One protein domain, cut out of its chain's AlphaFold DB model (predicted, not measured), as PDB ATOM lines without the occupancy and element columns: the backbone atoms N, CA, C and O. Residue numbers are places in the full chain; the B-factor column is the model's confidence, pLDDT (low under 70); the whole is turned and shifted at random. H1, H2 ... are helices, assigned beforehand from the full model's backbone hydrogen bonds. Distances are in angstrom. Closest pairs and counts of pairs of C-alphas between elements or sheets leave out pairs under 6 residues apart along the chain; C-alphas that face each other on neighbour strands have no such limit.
ATOM      1  N   PRO A   2     -24.244  23.139 -84.772       88.06
ATOM      2  CA  PRO A   2     -24.636  23.307 -86.183       88.06
ATOM      3  C   PRO A   2     -25.039  21.988 -86.860       88.06
ATOM      4  O   PRO A   2     -26.155  21.862 -87.332       88.06
ATOM      5  N   ILE A   3     -24.205  20.952 -86.717       90.62
ATOM      6  CA  ILE A   3     -24.474  19.600 -87.240       90.62
ATOM      7  C   ILE A   3     -25.770  18.991 -86.671       90.62
ATOM      8  O   ILE A   3     -26.442  18.221 -87.346       90.62
ATOM      9  N   ALA A   4     -26.117  19.302 -85.418       90.44
ATOM     10  CA  ALA A   4     -27.355  18.805 -84.820       90.44
ATOM     11  C   ALA A   4     -28.576  19.474 -85.463       90.44
ATOM     12  O   ALA A   4     -29.560  18.802 -85.734       90.44
ATOM     13  N   ILE A   5     -28.484  20.773 -85.750       90.94
ATOM     14  CA  ILE A   5     -29.538  21.524 -86.433       90.94
ATOM     15  C   ILE A   5     -29.689  21.027 -87.872       90.94
ATOM     16  O   ILE A   5     -30.810  20.744 -88.270       90.94
ATOM     17  N   ASP A   6     -28.590  20.818 -88.604       91.50
ATOM     18  CA  ASP A   6     -28.633  20.279 -89.971       91.50
ATOM     19  C   ASP A   6     -29.390  18.937 -90.010       91.50
ATOM     20  O   ASP A   6     -30.344  18.768 -90.770       91.50
ATOM     21  N   LYS A   7     -29.058  18.014 -89.096       91.31
ATOM     22  CA  LYS A   7     -29.770  16.733 -88.957       91.31
ATOM     23  C   LYS A   7     -31.258  16.904 -88.635       91.31
ATOM     24  O   LYS A   7     -32.081  16.171 -89.175       91.31
ATOM     25  N   LEU A   8     -31.609  17.855 -87.767       90.62
ATOM     26  CA  LEU A   8     -33.002  18.122 -87.396       90.62
ATOM     27  C   LEU A   8     -33.813  18.728 -88.544       90.62
ATOM     28  O   LEU A   8     -34.991  18.404 -88.673       90.62
ATOM     29  N   THR A   9     -33.194  19.554 -89.394       87.25
ATOM     30  CA  THR A   9     -33.867  20.110 -90.579       87.25
ATOM     31  C   THR A   9     -34.202  19.044 -91.621       87.25
ATOM     32  O   THR A   9     -35.188  19.184 -92.340       87.25
ATOM     33  N   GLU A  10     -33.422  17.962 -91.687       88.31
ATOM     34  CA  GLU A  10     -33.706  16.821 -92.562       88.31
ATOM     35  C   GLU A  10     -34.741  15.867 -91.950       88.31
ATOM     36  O   GLU A  10     -35.634  15.384 -92.647       88.31
ATOM     37  N   ASN A  11     -34.630  15.585 -90.647       87.44
ATOM     38  CA  ASN A  11     -35.558  14.723 -89.921       87.44
ATOM     39  C   ASN A  11     -35.680  15.142 -88.439       87.44
ATOM     40  O   ASN A  11     -34.780  14.854 -87.643       87.44
ATOM     41  N   PRO A  12     -36.821  15.722 -88.020       86.06
ATOM     42  CA  PRO A  12     -37.056  16.128 -86.631       86.06
ATOM     43  C   PRO A  12     -37.047  14.977 -85.613       86.06
ATOM     44  O   PRO A  12     -36.845  15.214 -84.425       86.06
ATOM     45  N   PHE A  13     -37.254  13.736 -86.062       87.00
ATOM     46  CA  PHE A  13     -37.280  12.534 -85.222       87.00
ATOM     47  C   PHE A  13     -36.000  11.700 -85.333       87.00
ATOM     48  O   PHE A  13     -35.989  10.525 -84.963       87.00
ATOM     49  N   VAL A  14     -34.919  12.284 -85.862       88.12
ATOM     50  CA  VAL A  14     -33.616  11.619 -85.937       88.12
ATOM     51  C   VAL A  14     -33.143  11.195 -84.544       88.12
ATOM     52  O   VAL A  14     -33.301  11.922 -83.561       88.12
ATOM     53  N   GLU A  15     -32.582   9.994 -84.476       82.31
ATOM     54  CA  GLU A  15     -31.957   9.456 -83.273       82.31
ATOM     55  C   GLU A  15     -30.551  10.052 -83.096       82.31
ATOM     56  O   GLU A  15     -29.774  10.209 -84.045       82.31
ATOM     57  N   GLY A  16     -30.257  10.428 -81.863       74.62
ATOM     58  CA  GLY A  16     -28.983  10.866 -81.337       74.62
ATOM     59  C   GLY A  16     -28.282   9.692 -80.671       74.62
ATOM     60  O   GLY A  16     -27.510   9.001 -81.332       74.62
ATOM     61  N   ASP A  17     -28.555   9.476 -79.384       72.06
ATOM     62  CA  ASP A  17     -27.780   8.579 -78.520       72.06
ATOM     63  C   ASP A  17     -28.598   7.417 -77.916       72.06
ATOM     64  O   ASP A  17     -28.013   6.397 -77.544       72.06
ATOM     65  N   PHE A  18     -29.924   7.546 -77.789       70.88
ATOM     66  CA  PHE A  18     -30.762   6.627 -77.008       70.88
ATOM     67  C   PHE A  18     -32.098   6.244 -77.663       70.88
ATOM     68  O   PHE A  18     -32.484   5.077 -77.587       70.88
ATOM     69  N   HIS A  19     -32.841   7.207 -78.222       76.12
ATOM     70  CA  HIS A  19     -34.210   6.993 -78.721       76.12
ATOM     71  C   HIS A  19     -34.551   7.901 -79.905       76.12
ATOM     72  O   HIS A  19     -34.055   9.015 -79.998       76.12
ATOM     73  N   TYR A  20     -35.486   7.489 -80.766       79.38
ATOM     74  CA  TYR A  20     -36.023   8.365 -81.814       79.38
ATOM     75  C   TYR A  20     -36.504   9.711 -81.245       79.38
ATOM     76  O   TYR A  20     -37.321   9.750 -80.324       79.38
ATOM     77  N   GLY A  21     -36.004  10.814 -81.811       85.38
ATOM     78  CA  GLY A  21     -36.345  12.179 -81.398       85.38
ATOM     79  C   GLY A  21     -35.590  12.713 -80.172       85.38
ATOM     80  O   GLY A  21     -35.823  13.851 -79.758       85.38
ATOM     81  N   ASP A  22     -34.659  11.957 -79.597       89.38
ATOM     82  CA  ASP A  22     -33.823  12.412 -78.480       89.38
ATOM     83  C   ASP A  22     -32.850  13.548 -78.861       89.38
ATOM     84  O   ASP A  22     -32.517  14.378 -78.010       89.38
ATOM     85  N   LEU A  23     -32.433  13.650 -80.129       90.00
ATOM     86  CA  LEU A  23     -31.619  14.760 -80.615       90.00
ATOM     87  C   LEU A  23     -32.411  16.060 -80.520       90.00
ATOM     88  O   LEU A  23     -31.888  17.069 -80.044       90.00
ATOM     89  N   LEU A  24     -33.685  16.027 -80.924       92.12
ATOM     90  CA  LEU A  24     -34.573  17.176 -80.814       92.12
ATOM     91  C   LEU A  24     -34.772  17.555 -79.349       92.12
ATOM     92  O   LEU A  24     -34.624  18.723 -78.995       92.12
ATOM     93  N   TRP A  25     -35.035  16.571 -78.487       91.50
ATOM     94  CA  TRP A  25     -35.149  16.798 -77.047       91.50
ATOM     95  C   TRP A  25     -33.883  17.449 -76.478       91.50
ATOM     96  O   TRP A  25     -33.964  18.452 -75.771       91.50
ATOM     97  N   SER A  26     -32.708  16.938 -76.835       92.81
ATOM     98  CA  SER A  26     -31.424  17.458 -76.363       92.81
ATOM     99  C   SER A  26     -31.182  18.891 -76.829       92.81
ATOM    100  O   SER A  26     -30.723  19.721 -76.049       92.81
ATOM    101  N   VAL A  27     -31.531  19.209 -78.081       94.00
ATOM    102  CA  VAL A  27     -31.431  20.567 -78.630       94.00
ATOM    103  C   VAL A  27     -32.407  21.513 -77.926       94.00
ATOM    104  O   VAL A  27     -32.000  22.589 -77.501       94.00
ATOM    105  N   LEU A  28     -33.662  21.118 -77.711       94.12
ATOM    106  CA  LEU A  28     -34.657  21.963 -77.037       94.12
ATOM    107  C   LEU A  28     -34.309  22.270 -75.571       94.12
ATOM    108  O   LEU A  28     -34.716  23.310 -75.057       94.12
ATOM    109  N   ASN A  29     -33.534  21.405 -74.912       94.94
ATOM    110  CA  ASN A  29     -33.104  21.583 -73.521       94.94
ATOM    111  C   ASN A  29     -31.774  22.344 -73.362       94.94
ATOM    112  O   ASN A  29     -31.257  22.464 -72.251       94.94
ATOM    113  N   VAL A  30     -31.206  22.877 -74.446       95.94
ATOM    114  CA  VAL A  30     -30.016  23.734 -74.373       95.94
ATOM    115  C   VAL A  30     -30.337  25.034 -73.635       95.94
ATOM    116  O   VAL A  30     -31.370  25.662 -73.869       95.94
ATOM    117  N   GLU A  31     -29.398  25.473 -72.796       96.44
ATOM    118  CA  GLU A  31     -29.488  26.702 -72.007       96.44
ATOM    119  C   GLU A  31     -29.956  27.924 -72.830       96.44
ATOM    120  O   GLU A  31     -29.363  28.237 -73.870       96.44
ATOM    121  N   PRO A  32     -30.946  28.707 -72.350       95.81
ATOM    122  CA  PRO A  32     -31.472  29.869 -73.074       95.81
ATOM    123  C   PRO A  32     -30.424  30.929 -73.444       95.81
ATOM    124  O   PRO A  32     -30.611  31.692 -74.395       95.81
ATOM    125  N   SER A  33     -29.324  31.011 -72.691       97.31
ATOM    126  CA  SER A  33     -28.206  31.920 -72.973       97.31
ATOM    127  C   SER A  33     -27.542  31.623 -74.320       97.31
ATOM    128  O   SER A  33     -27.191  32.558 -75.038       97.31
ATOM    129  N   PHE A  34     -27.445  30.350 -74.706       96.50
ATOM    130  CA  PHE A  34     -26.898  29.930 -75.992       96.50
ATOM    131  C   PHE A  34     -27.757  30.448 -77.154       96.50
ATOM    132  O   PHE A  34     -27.238  31.047 -78.094       96.50
ATOM    133  N   TRP A  35     -29.081  30.304 -77.062       96.50
ATOM    134  CA  TRP A  35     -30.009  30.751 -78.106       96.50
ATOM    135  C   TRP A  35     -30.006  32.265 -78.300       96.50
ATOM    136  O   TRP A  35     -30.051  32.747 -79.430       96.50
ATOM    137  N   LYS A  36     -29.865  33.025 -77.207       95.56
ATOM    138  CA  LYS A  36     -29.710  34.487 -77.265       95.56
ATOM    139  C   LYS A  36     -28.420  34.912 -77.969       95.56
ATOM    140  O   LYS A  36     -28.414  35.937 -78.643       95.56
ATOM    141  N   LEU A  37     -27.343  34.140 -77.817       97.25
ATOM    142  CA  LEU A  37     -26.062  34.382 -78.489       97.25
ATOM    143  C   LEU A  37     -26.070  33.929 -79.959       97.25
ATOM    144  O   LEU A  37     -25.289  34.441 -80.760       97.25
ATOM    145  N   HIS A  38     -26.967  33.010 -80.329       96.81
ATOM    146  CA  HIS A  38     -27.063  32.428 -81.669       96.81
ATOM    147  C   HIS A  38     -28.500  32.485 -82.232       96.81
ATOM    148  O   HIS A  38     -29.103  31.442 -82.498       96.81
ATOM    149  N   PRO A  39     -29.059  33.687 -82.481       96.06
ATOM    150  CA  PRO A  39     -30.457  33.842 -82.897       96.06
ATOM    151  C   PRO A  39     -30.781  33.182 -84.246       96.06
ATOM    152  O   PRO A  39     -31.896  32.713 -84.444       96.06
ATOM    153  N   GLN A  40     -29.810  33.088 -85.162       95.25
ATOM    154  CA  GLN A  40     -29.991  32.388 -86.444       95.25
ATOM    155  C   GLN A  40     -30.198  30.880 -86.252       95.25
ATOM    156  O   GLN A  40     -31.045  30.281 -86.906       95.25
ATOM    157  N   MET A  41     -29.457  30.273 -85.319       94.94
ATOM    158  CA  MET A  41     -29.610  28.856 -84.980       94.94
ATOM    159  C   MET A  41     -30.948  28.601 -84.289       94.94
ATOM    160  O   MET A  41     -31.617  27.620 -84.592       94.94
ATOM    161  N   TYR A  42     -31.352  29.507 -83.396       96.25
ATOM    162  CA  TYR A  42     -32.664  29.447 -82.761       96.25
ATOM    163  C   TYR A  42     -33.794  29.484 -83.794       96.25
ATOM    164  O   TYR A  42     -34.709  28.670 -83.725       96.25
ATOM    165  N   GLN A  43     -33.706  30.387 -84.775       95.06
ATOM    166  CA  GLN A  43     -34.704  30.506 -85.835       95.06
ATOM    167  C   GLN A  43     -34.829  29.218 -86.664       95.06
ATOM    168  O   GLN A  43     -35.942  28.760 -86.898       95.06
ATOM    169  N   ALA A  44     -33.708  28.592 -87.035       92.62
ATOM    170  CA  ALA A  44     -33.723  27.324 -87.769       92.62
ATOM    171  C   ALA A  44     -34.391  26.187 -86.970       92.62
ATOM    172  O   ALA A  44     -35.193  25.419 -87.505       92.62
ATOM    173  N   VAL A  45     -34.110  26.102 -85.664       94.00
ATOM    174  CA  VAL A  45     -34.781  25.136 -84.779       94.00
ATOM    175  C   VAL A  45     -36.271  25.453 -84.670       94.00
ATOM    176  O   VAL A  45     -37.090  24.542 -84.754       94.00
ATOM    177  N   LEU A  46     -36.638  26.731 -84.537       95.00
ATOM    178  CA  LEU A  46     -38.029  27.166 -84.437       95.00
ATOM    179  C   LEU A  46     -38.846  26.777 -85.678       95.00
ATOM    180  O   LEU A  46     -39.946  26.253 -85.535       95.00
ATOM    181  N   GLU A  47     -38.295  26.986 -86.874       92.00
ATOM    182  CA  GLU A  47     -38.913  26.587 -88.146       92.00
ATOM    183  C   GLU A  47     -39.100  25.071 -88.242       92.00
ATOM    184  O   GLU A  47     -40.129  24.595 -88.718       92.00
ATOM    185  N   THR A  48     -38.136  24.311 -87.719       88.94
ATOM    186  CA  THR A  48     -38.209  22.848 -87.677       88.94
ATOM    187  C   THR A  48     -39.333  22.369 -86.753       88.94
ATOM    188  O   THR A  48     -40.038  21.414 -87.077       88.94
ATOM    189  N   VAL A  49     -39.539  23.027 -85.605       93.38
ATOM    190  CA  VAL A  49     -40.510  22.565 -84.597       93.38
ATOM    191  C   VAL A  49     -41.903  23.164 -84.736       93.38
ATOM    192  O   VAL A  49     -42.849  22.588 -84.205       93.38
ATOM    193  N   SER A  50     -42.073  24.282 -85.446       92.69
ATOM    194  CA  SER A  50     -43.352  25.006 -85.482       92.69
ATOM    195  C   SER A  50     -44.510  24.190 -86.063       92.69
ATOM    196  O   SER A  50     -45.656  24.403 -85.677       92.69
ATOM    197  N   GLY A  51     -44.224  23.251 -86.970       87.81
ATOM    198  CA  GLY A  51     -45.234  22.374 -87.574       87.81
ATOM    199  C   GLY A  51     -45.475  21.066 -86.818       87.81
ATOM    200  O   GLY A  51     -46.476  20.395 -87.062       87.81
ATOM    201  N   LEU A  52     -44.583  20.695 -85.895       90.69
ATOM    202  CA  LEU A  52     -44.620  19.382 -85.252       90.69
ATOM    203  C   LEU A  52     -45.868  19.142 -84.399       90.69
ATOM    204  O   LEU A  52     -46.403  18.044 -84.507       90.69
ATOM    205  N   PRO A  53     -46.379  20.100 -83.596       92.12
ATOM    206  CA  PRO A  53     -47.546  19.841 -82.755       92.12
ATOM    207  C   PRO A  53     -48.766  19.361 -83.550       92.12
ATOM    208  O   PRO A  53     -49.339  18.331 -83.216       92.12
ATOM    209  N   SER A  54     -49.101  20.045 -84.652       90.56
ATOM    210  CA  SER A  54     -50.246  19.681 -85.501       90.56
ATOM    211  C   SER A  54     -50.066  18.301 -86.134       90.56
ATOM    212  O   SER A  54     -50.976  17.480 -86.110       90.56
ATOM    213  N   ILE A  55     -48.876  18.027 -86.676       90.38
ATOM    214  CA  ILE A  55     -48.572  16.737 -87.310       90.38
ATOM    215  C   ILE A  55     -48.626  15.606 -86.276       90.38
ATOM    216  O   ILE A  55     -49.146  14.532 -86.558       90.38
ATOM    217  N   LEU A  56     -48.110  15.835 -85.066       92.00
ATOM    218  CA  LEU A  56     -48.136  14.848 -83.989       92.00
ATOM    219  C   LEU A  56     -49.561  14.543 -83.530       92.00
ATOM    220  O   LEU A  56     -49.868  13.378 -83.298       92.00
ATOM    221  N   GLU A  57     -50.436  15.544 -83.436       93.56
ATOM    222  CA  GLU A  57     -51.857  15.329 -83.137       93.56
ATOM    223  C   GLU A  57     -52.525  14.431 -84.191       93.56
ATOM    224  O   GLU A  57     -53.200  13.462 -83.834       93.56
ATOM    225  N   GLU A  58     -52.282  14.696 -85.478       94.00
ATOM    226  CA  GLU A  58     -52.792  13.875 -86.584       94.00
ATOM    227  C   GLU A  58     -52.246  12.440 -86.541       94.00
ATOM    228  O   GLU A  58     -53.006  11.478 -86.672       94.00
ATOM    229  N   ILE A  59     -50.940  12.280 -86.306       93.06
ATOM    230  CA  ILE A  59     -50.293  10.966 -86.198       93.06
ATOM    231  C   ILE A  59     -50.854  10.182 -85.011       93.06
ATOM    232  O   ILE A  59     -51.168   9.005 -85.164       93.06
ATOM    233  N   ILE A  60     -51.008  10.810 -83.840       94.50
ATOM    234  CA  ILE A  60     -51.566  10.164 -82.644       94.50
ATOM    235  C   ILE A  60     -52.971   9.634 -82.932       94.50
ATOM    236  O   ILE A  60     -53.299   8.512 -82.548       94.50
ATOM    237  N   GLU A  61     -53.798  10.412 -83.626       94.44
ATOM    238  CA  GLU A  61     -55.138   9.983 -84.017       94.44
ATOM    239  C   GLU A  61     -55.105   8.796 -84.994       94.44
ATOM    240  O   GLU A  61     -55.873   7.845 -84.854       94.44
ATOM    241  N   SER A  62     -54.187   8.806 -85.963       94.94
ATOM    242  CA  SER A  62     -53.972   7.671 -86.866       94.94
ATOM    243  C   SER A  62     -53.473   6.415 -86.146       94.94
ATOM    244  O   SER A  62     -53.925   5.321 -86.482       94.94
ATOM    245  N   ILE A  63     -52.583   6.552 -85.155       94.25
ATOM    246  CA  ILE A  63     -52.082   5.435 -84.339       94.25
ATOM    247  C   ILE A  63     -53.231   4.794 -83.564       94.25
ATOM    248  O   ILE A  63     -53.402   3.583 -83.646       94.25
ATOM    249  N   LYS A  64     -54.068   5.591 -82.887       94.94
ATOM    250  CA  LYS A  64     -55.230   5.072 -82.144       94.94
ATOM    251  C   LYS A  64     -56.156   4.252 -83.035       94.94
ATOM    252  O   LYS A  64     -56.490   3.121 -82.707       94.94
ATOM    253  N   LYS A  65     -56.502   4.791 -84.208       94.56
ATOM    254  CA  LYS A  65     -57.329   4.080 -85.195       94.56
ATOM    255  C   LYS A  65     -56.703   2.768 -85.644       94.56
ATOM    256  O   LYS A  65     -57.430   1.827 -85.932       94.56
ATOM    257  N   PHE A  66     -55.377   2.725 -85.757       94.94
ATOM    258  CA  PHE A  66     -54.652   1.521 -86.140       94.94
ATOM    259  C   PHE A  66     -54.640   0.474 -85.016       94.94
ATOM    260  O   PHE A  66     -54.823  -0.703 -85.297       94.94
ATOM    261  N   GLU A  67     -54.465   0.886 -83.758       92.88
ATOM    262  CA  GLU A  67     -54.493  -0.004 -82.585       92.88
ATOM    263  C   GLU A  67     -55.884  -0.598 -82.317       92.88
ATOM    264  O   GLU A  67     -55.992  -1.709 -81.806       92.88
ATOM    265  N   GLU A  68     -56.946   0.119 -82.691       92.94
ATOM    266  CA  GLU A  68     -58.338  -0.341 -82.601       92.94
ATOM    267  C   GLU A  68     -58.731  -1.339 -83.704       92.94
ATOM    268  O   GLU A  68     -59.836  -1.888 -83.676       92.94
ATOM    269  N   LEU A  69     -57.853  -1.597 -84.682       89.06
ATOM    270  CA  LEU A  69     -58.070  -2.660 -85.658       89.06
ATOM    271  C   LEU A  69     -57.928  -4.010 -84.942       89.06
ATOM    272  O   LEU A  69     -56.823  -4.517 -84.769       89.06
TER     273      LEU A  69
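Overview. This is residues 2 to 69 of the 71 residues of an uncharacterized protein of Acidobacteria bacterium (UniProt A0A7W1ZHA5). A small body of four short helices, H1 to H4, has one long helix, H5, sticking out of it as an arm; residues 53 to 69 stand free. In the body the centres of H1, H2 and H4 make a triangle, H3 sits at the end farther from the arm, and residues 11 to 21 form a wide loop between H1 and H2. The printed part has 68 residues with five named helices, in the order H1 H2 H3 H4 H5, and no named strand; the class is all helix. The whole is loose, with a radius of gyration of the C-alphas of 14.2 A, and spans 49 by 24 by 20 A, the arm making much of the length.

Arrangement. The longest helix, H5, residues 52 to 67, touches no helix. It and H4, residues 39 to 49, meet only through their link. H4 touches H1, residues 2 to 10, with the C-alphas of Thr 9 and Thr 48 closest at 5.9 A; the two run the same way at a shallow tilt of 28 degrees. H1 also touches H2, residues 22 to 28, where the closest C-alphas, those of Leu 8 and Leu 24, are 6.8 A apart; these two run opposite ways at a steep tilt of 65 degrees. H2 and H4 are near each other, with 9 pairs of C-alphas within 10 A. H3, residues 32 to 37, is close to H4 but not clearly touching: their closest C-alphas, those of Trp 35 and Tyr 42, are 5.5 A apart, and they run opposite ways at a steep tilt of 55 degrees. H3 is apart from H1, H2 and H5. In H1, H2, H3, H4 and H5 every backbone O i to N i+4 pair is within hydrogen-bond range.

Along the chain. H5 measures 21.9 A from C-alpha 52 at (-44.620, 19.382, -85.252) to C-alpha 67 at (-54.493, -0.004, -82.585). H4 measures 15.2 A and H1 12.8 A, the latter beginning at C-alpha 2 at (-24.636, 23.307, -86.183). H2 is 9.7 A long and H3 8.9 A.

Size, cuts and confidence. The two C-alphas farthest apart are those of Leu 37 and Leu 69, at 49.5 A. Without the free stretch, the body of 51 residues spans 28 by 20 by 18 A. The link from H1 to H2, 11 residues, is long; those from H2 to H3, H3 to H4 and H4 to H5 are tight. The printed part has no cut. The mean pLDDT of the printed part is 91.1, and no printed residue is under 70.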